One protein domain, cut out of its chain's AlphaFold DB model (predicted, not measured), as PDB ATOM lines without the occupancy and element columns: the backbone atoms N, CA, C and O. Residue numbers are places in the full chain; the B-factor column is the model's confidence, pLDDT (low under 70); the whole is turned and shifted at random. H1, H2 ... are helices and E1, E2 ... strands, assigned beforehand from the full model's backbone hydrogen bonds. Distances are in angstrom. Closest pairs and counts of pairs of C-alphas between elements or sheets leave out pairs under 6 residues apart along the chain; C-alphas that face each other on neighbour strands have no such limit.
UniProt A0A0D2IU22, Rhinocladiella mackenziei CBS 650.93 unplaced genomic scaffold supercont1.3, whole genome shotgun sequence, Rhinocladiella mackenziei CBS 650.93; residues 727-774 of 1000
ATOM      1  N   PHE A 727     -41.209  29.848 -40.852       90.88
ATOM      2  CA  PHE A 727     -41.151  28.438 -40.487       90.88
ATOM      3  C   PHE A 727     -40.857  27.544 -41.699       90.88
ATOM      4  O   PHE A 727     -41.325  27.775 -42.817       90.88
ATOM      5  N   PHE A 728     -40.107  26.473 -41.449       90.56
ATOM      6  CA  PHE A 728     -39.694  25.471 -42.424       90.56
ATOM      7  C   PHE A 728     -39.833  24.059 -41.835       90.56
ATOM      8  O   PHE A 728     -39.652  23.838 -40.634       90.56
ATOM      9  N   CYS A 729     -40.121  23.070 -42.686       88.56
ATOM     10  CA  CYS A 729     -40.196  21.662 -42.276       88.56
ATOM     11  C   CYS A 729     -38.860  21.151 -41.690       88.56
ATOM     12  O   CYS A 729     -37.800  21.648 -42.092       88.56
ATOM     13  N   PRO A 730     -38.879  20.111 -40.826       81.06
ATOM     14  CA  PRO A 730     -37.674  19.399 -40.393       81.06
ATOM     15  C   PRO A 730     -36.794  18.939 -41.560       81.06
ATOM     16  O   PRO A 730     -37.292  18.566 -42.621       81.06
ATOM     17  N   MET A 731     -35.481  18.890 -41.324       74.44
ATOM     18  CA  MET A 731     -34.508  18.336 -42.275       74.44
ATOM     19  C   MET A 731     -34.658  16.813 -42.440       74.44
ATOM     20  O   MET A 731     -34.461  16.282 -43.532       74.44
ATOM     21  N   THR A 732     -35.057  16.107 -41.378       70.31
ATOM     22  CA  THR A 732     -35.324  14.663 -41.380       70.31
ATOM     23  C   THR A 732     -36.768  14.377 -40.957       70.31
ATOM     24  O   THR A 732     -37.190  14.668 -39.837       70.31
ATOM     25  N   ARG A 733     -37.553  13.785 -41.866       69.38
ATOM     26  CA  ARG A 733     -38.887  13.240 -41.559       69.38
ATOM     27  C   ARG A 733     -38.763  11.835 -40.954       69.38
ATOM     28  O   ARG A 733     -37.873  11.074 -41.328       69.38
ATOM     29  N   SER A 734     -39.666  11.484 -40.041       64.75
ATOM     30  CA  SER A 734     -39.825  10.105 -39.550       64.75
ATOM     31  C   SER A 734     -40.424   9.191 -40.633       64.75
ATOM     32  O   SER A 734     -41.152   9.698 -41.484       64.75
ATOM     33  N   PRO A 735     -40.211   7.858 -40.592       58.25
ATOM     34  CA  PRO A 735     -40.722   6.935 -41.619       58.25
ATOM     35  C   PRO A 735     -42.244   6.981 -41.849       58.25
ATOM     36  O   PRO A 735     -42.702   6.675 -42.944       58.25
ATOM     37  N   THR A 736     -43.015   7.391 -40.837       62.12
ATOM     38  CA  THR A 736     -44.485   7.526 -40.869       62.12
ATOM     39  C   THR A 736     -44.967   8.964 -41.130       62.12
ATOM     40  O   THR A 736     -46.112   9.304 -40.847       62.12
ATOM     41  N   ASP A 737     -44.097   9.860 -41.608       70.19
ATOM     42  CA  ASP A 737     -44.486  11.204 -42.051       70.19
ATOM     43  C   ASP A 737     -44.529  11.245 -43.585       70.19
ATOM     44  O   ASP A 737     -43.536  11.547 -44.248       70.19
ATOM     45  N   HIS A 738     -45.696  10.907 -44.140       68.56
ATOM     46  CA  HIS A 738     -45.945  10.839 -45.584       68.56
ATOM     47  C   HIS A 738     -46.080  12.218 -46.266       68.56
ATOM     48  O   HIS A 738     -46.235  12.285 -47.486       68.56
ATOM     49  N   ARG A 739     -45.987  13.333 -45.520       76.06
ATOM     50  CA  ARG A 739     -45.966  14.687 -46.102       76.06
ATOM     51  C   ARG A 739     -44.754  14.837 -47.032       76.06
ATOM     52  O   ARG A 739     -43.661  14.354 -46.724       76.06
ATOM     53  N   ARG A 740     -44.915  15.547 -48.159       74.56
ATOM     54  CA  ARG A 740     -43.848  15.725 -49.171       74.56
ATOM     55  C   ARG A 740     -42.532  16.189 -48.525       74.56
ATOM     56  O   ARG A 740     -42.532  16.978 -47.572       74.56
ATOM     57  N   ARG A 741     -41.392  15.680 -49.008       77.75
ATOM     58  CA  ARG A 741     -40.070  16.129 -48.538       77.75
ATOM     59  C   ARG A 741     -39.889  17.597 -48.913       77.75
ATOM     60  O   ARG A 741     -40.106  17.971 -50.060       77.75
ATOM     61  N   CYS A 742     -39.520  18.416 -47.936       83.75
ATOM     62  CA  CYS A 742     -39.279  19.834 -48.151       83.75
ATOM     63  C   CYS A 742     -37.872  20.034 -48.726       83.75
ATOM     64  O   CYS A 742     -36.901  19.546 -48.153       83.75
ATOM     65  N   THR A 743     -37.771  20.769 -49.829       81.12
ATOM     66  CA  THR A 743     -36.512  21.121 -50.505       81.12
ATOM     67  C   THR A 743     -35.787  22.312 -49.867       81.12
ATOM     68  O   THR A 743     -34.735  22.711 -50.353       81.12
ATOM     69  N   ALA A 744     -36.311  22.876 -48.768       83.69
ATOM     70  CA  ALA A 744     -35.742  24.045 -48.100       83.69
ATOM     71  C   ALA A 744     -34.316  23.807 -47.582       83.69
ATOM     72  O   ALA A 744     -34.105  23.181 -46.528       83.69
ATOM     73  N   VAL A 745     -33.358  24.401 -48.292       81.50
ATOM     74  CA  VAL A 745     -31.988  24.592 -47.824       81.50
ATOM     75  C   VAL A 745     -32.010  25.622 -46.694       81.50
ATOM     76  O   VAL A 745     -32.342  26.790 -46.892       81.50
ATOM     77  N   MET A 746     -31.657  25.165 -45.494       85.12
ATOM     78  CA  MET A 746     -31.374  26.009 -44.335       85.12
ATOM     79  C   MET A 746     -29.922  25.754 -43.950       85.12
ATOM     80  O   MET A 746     -29.566  24.613 -43.647       85.12
ATOM     81  N   ARG A 747     -29.087  26.794 -43.970       83.75
ATOM     82  CA  ARG A 747     -27.703  26.735 -43.489       83.75
ATOM     83  C   ARG A 747     -27.716  26.955 -41.974       83.75
ATOM     84  O   ARG A 747     -28.486  27.781 -41.486       83.75
ATOM     85  N   GLN A 748     -26.887  26.231 -41.223       85.69
ATOM     86  CA  GLN A 748     -26.679  26.490 -39.795       85.69
ATOM     87  C   GLN A 748     -25.287  27.086 -39.593       85.69
ATOM     88  O   GLN A 748     -24.295  26.489 -40.006       85.69
ATOM     89  N   CYS A 749     -25.206  28.242 -38.937       83.88
ATOM     90  CA  CYS A 749     -23.921  28.855 -38.620       83.88
ATOM     91  C   CYS A 749     -23.180  28.048 -37.549       83.88
ATOM     92  O   CYS A 749     -23.720  27.783 -36.473       83.88
ATOM     93  N   VAL A 750     -21.923  27.698 -37.826       80.12
ATOM     94  CA  VAL A 750     -21.077  26.880 -36.938       80.12
ATOM     95  C   VAL A 750     -20.858  27.547 -35.571       80.12
ATOM     96  O   VAL A 750     -20.828  26.862 -34.550       80.12
ATOM     97  N   GLU A 751     -20.746  28.878 -35.538       78.88
ATOM     98  CA  GLU A 751     -20.433  29.644 -34.324       78.88
ATOM     99  C   GLU A 751     -21.678  29.922 -33.465       78.88
ATOM    100  O   GLU A 751     -21.721  29.543 -32.295       78.88
ATOM    101  N   CYS A 752     -22.718  30.557 -34.023       79.62
ATOM    102  CA  CYS A 752     -23.904  30.961 -33.250       79.62
ATOM    103  C   CYS A 752     -25.033  29.911 -33.221       79.62
ATOM    104  O   CYS A 752     -25.980  30.061 -32.444       79.62
ATOM    105  N   LYS A 753     -24.938  28.850 -34.041       83.94
ATOM    106  CA  LYS A 753     -25.920  27.755 -34.214       83.94
ATOM    107  C   LYS A 753     -27.311  28.173 -34.707       83.94
ATOM    108  O   LYS A 753     -28.228  27.349 -34.712       83.94
ATOM    109  N   VAL A 754     -27.455  29.417 -35.155       86.62
ATOM    110  CA  VAL A 754     -28.669  29.953 -35.782       86.62
ATOM    111  C   VAL A 754     -28.860  29.362 -37.181       86.62
ATOM    112  O   VAL A 754     -27.883  29.091 -37.883       86.62
ATOM    113  N   GLN A 755     -30.118  29.147 -37.566       87.38
ATOM    114  CA  GLN A 755     -30.515  28.637 -38.877       87.38
ATOM    115  C   GLN A 755     -30.947  29.784 -39.806       87.38
ATOM    116  O   GLN A 755     -31.666  30.692 -39.391       87.38
ATOM    117  N   VAL A 756     -30.531  29.733 -41.072       86.81
ATOM    118  CA  VAL A 756     -30.800  30.759 -42.094       86.81
ATOM    119  C   VAL A 756     -31.288  30.075 -43.376       86.81
ATOM    120  O   VAL A 756     -30.629  29.151 -43.853       86.81
ATOM    121  N   CYS A 757     -32.433  30.488 -43.932       88.50
ATOM    122  CA  CYS A 757     -32.918  29.966 -45.220       88.50
ATOM    123  C   CYS A 757     -32.112  30.539 -46.394       88.50
ATOM    124  O   CYS A 757     -31.529  31.611 -46.253       88.50
ATOM    125  N   GLY A 758     -32.101  29.853 -47.544       83.50
ATOM    126  CA  GLY A 758     -31.396  30.308 -48.756       83.50
ATOM    127  C   GLY A 758     -31.657  31.781 -49.084       83.50
ATOM    128  O   GLY A 758     -30.739  32.591 -49.040       83.50
ATOM    129  N   ASP A 759     -32.924  32.164 -49.239       84.12
ATOM    130  CA  ASP A 759     -33.336  33.544 -49.522       84.12
ATOM    131  C   ASP A 759     -32.832  34.581 -48.493       84.12
ATOM    132  O   ASP A 759     -32.574  35.717 -48.865       84.12
ATOM    133  N   CYS A 760     -32.606  34.219 -47.224       83.88
ATOM    134  CA  CYS A 760     -31.987  35.124 -46.241       83.88
ATOM    135  C   CYS A 760     -30.453  35.047 -46.188       83.88
ATOM    136  O   CYS A 760     -29.840  35.963 -45.654       83.88
ATOM    137  N   ALA A 761     -29.839  33.970 -46.680       79.94
ATOM    138  CA  ALA A 761     -28.385  33.828 -46.775       79.94
ATOM    139  C   ALA A 761     -27.818  34.507 -48.032       79.94
ATOM    140  O   ALA A 761     -26.654  34.905 -48.038       79.94
ATOM    141  N   ASP A 762     -28.640  34.619 -49.077       78.31
ATOM    142  CA  ASP A 762     -28.239  35.116 -50.391       78.31
ATOM    143  C   ASP A 762     -28.771  36.544 -50.682       78.31
ATOM    144  O   ASP A 762     -28.196  37.223 -51.527       78.31
ATOM    145  N   ALA A 763     -29.798  37.044 -49.967       75.38
ATOM    146  CA  ALA A 763     -30.368  38.392 -50.175       75.38
ATOM    147  C   ALA A 763     -30.245  39.381 -48.991       75.38
ATOM    148  O   ALA A 763     -30.776  40.487 -49.081       75.38
ATOM    149  N   MET A 764     -29.588  39.023 -47.879       68.69
ATOM    150  CA  MET A 764     -29.369  39.947 -46.751       68.69
ATOM    151  C   MET A 764     -27.951  39.859 -46.187       68.69
ATOM    152  O   MET A 764     -27.420  38.769 -45.975       68.69
ATOM    153  N   ASP A 765     -27.378  41.023 -45.872       65.62
ATOM    154  CA  ASP A 765     -26.117  41.114 -45.142       65.62
ATOM    155  C   ASP A 765     -26.237  40.502 -43.734       65.62
ATOM    156  O   ASP A 765     -27.249  40.695 -43.056       65.62
ATOM    157  N   PRO A 766     -25.207  39.787 -43.249       61.34
ATOM    158  CA  PRO A 766     -25.274  39.037 -42.003       61.34
ATOM    159  C   PRO A 766     -25.209  39.957 -40.769       61.34
ATOM    160  O   PRO A 766     -24.150  40.515 -40.477       61.34
ATOM    161  N   PRO A 767     -26.280  40.061 -39.955       61.69
ATOM    162  CA  PRO A 767     -26.332  40.980 -38.814       61.69
ATOM    163  C   PRO A 767     -25.594  40.469 -37.558       61.69
ATOM    164  O   PRO A 767     -25.670  41.099 -36.504       61.69
ATOM    165  N   CYS A 768     -24.880  39.337 -37.632       65.56
ATOM    166  CA  CYS A 768     -23.887  38.961 -36.621       65.56
ATOM    167  C   CYS A 768     -22.461  39.186 -37.161       65.56
ATOM    168  O   CYS A 768     -22.202  38.946 -38.341       65.56
ATOM    169  N   PRO A 769     -21.477  39.490 -36.295       62.44
ATOM    170  CA  PRO A 769     -20.058  39.473 -36.664       62.44
ATOM    171  C   PRO A 769     -19.483  38.044 -36.803       62.44
ATOM    172  O   PRO A 769     -18.269  37.869 -36.867       62.44
ATOM    173  N   CYS A 770     -20.333  37.013 -36.790       70.94
ATOM    174  CA  CYS A 770     -19.944  35.613 -36.669       70.94
ATOM    175  C   CYS A 770     -19.609  34.988 -38.039       70.94
ATOM    176  O   CYS A 770     -20.398  35.058 -38.984       70.94
ATOM    177  N   LYS A 771     -18.410  34.400 -38.174       62.28
ATOM    178  CA  LYS A 771     -17.803  34.037 -39.470       62.28
ATOM    179  C   LYS A 771     -18.628  33.009 -40.232       62.28
ATOM    180  O   LYS A 771     -18.827  33.161 -41.431       62.28
ATOM    181  N   GLY A 772     -19.173  32.015 -39.529       62.03
ATOM    182  CA  GLY A 772     -20.033  30.971 -40.105       62.03
ATOM    183  C   GLY A 772     -21.411  31.448 -40.590       62.03
ATOM    184  O   GLY A 772     -22.229  30.617 -40.976       62.03
ATOM    185  N   CYS A 773     -21.685  32.752 -40.521       64.56
ATOM    186  CA  CYS A 773     -22.918  33.397 -40.964       64.56
ATOM    187  C   CYS A 773     -22.708  34.319 -42.177       64.56
ATOM    188  O   CYS A 773     -23.691  34.723 -42.791       64.56
ATOM    189  N   ARG A 774     -21.457  34.648 -42.537       63.09
ATOM    190  CA  ARG A 774     -21.133  35.310 -43.811       63.09
ATOM    191  C   ARG A 774     -21.229  34.296 -44.949       63.09
ATOM    192  O   ARG A 774     -20.818  33.148 -44.788       63.09
TER     193      ARG A 774
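Overview. This is residues 727 to 774 of the 1000 residues of an uncharacterized protein of Rhinocladiella mackenziei CBS 650.93 (UniProt A0A0D2IU22). With little regular structure, this is a small hairpin of two short strands, E1 and E2, running straight into a short helix, H1, between two long stretches with no named element. Residues 727 to 745 make a wide loop at one end of the long axis, and residues 763 to 774 turn back at the other. The 48 printed residues hold E1, E2 and H1 in that order, a mixed class with only 11 residues in named elements. The whole is loose, radius of gyration of the C-alphas 13.1 A, and elongated, 40 by 21 by 12 A.

Along the chain. E1, residues 746 to 748, begins at C-alpha 746 (-31.374, 26.009, -44.335). E2 is residues 755 to 757, 6.9 A long. H1, residues 758 to 762, ends at C-alpha 762 (-28.239, 35.116, -50.391).

Arrangement. E1 and E2 form an antiparallel hairpin at 151 degrees, with N 747 and O 756 2.8 A apart, within hydrogen-bond range. The closest C-alphas of E1 and H1, Met 746 and Gly 758, are 6.2 A apart. In H1 every O i to N i+4 pair is within range.

Size, cuts and confidence. The farthest C-alphas, Thr 736 and Pro 769, are 40.4 A apart. The printed part has no cut and no long link. Confidence is under 70 at 15 residues, among them 764 to 769.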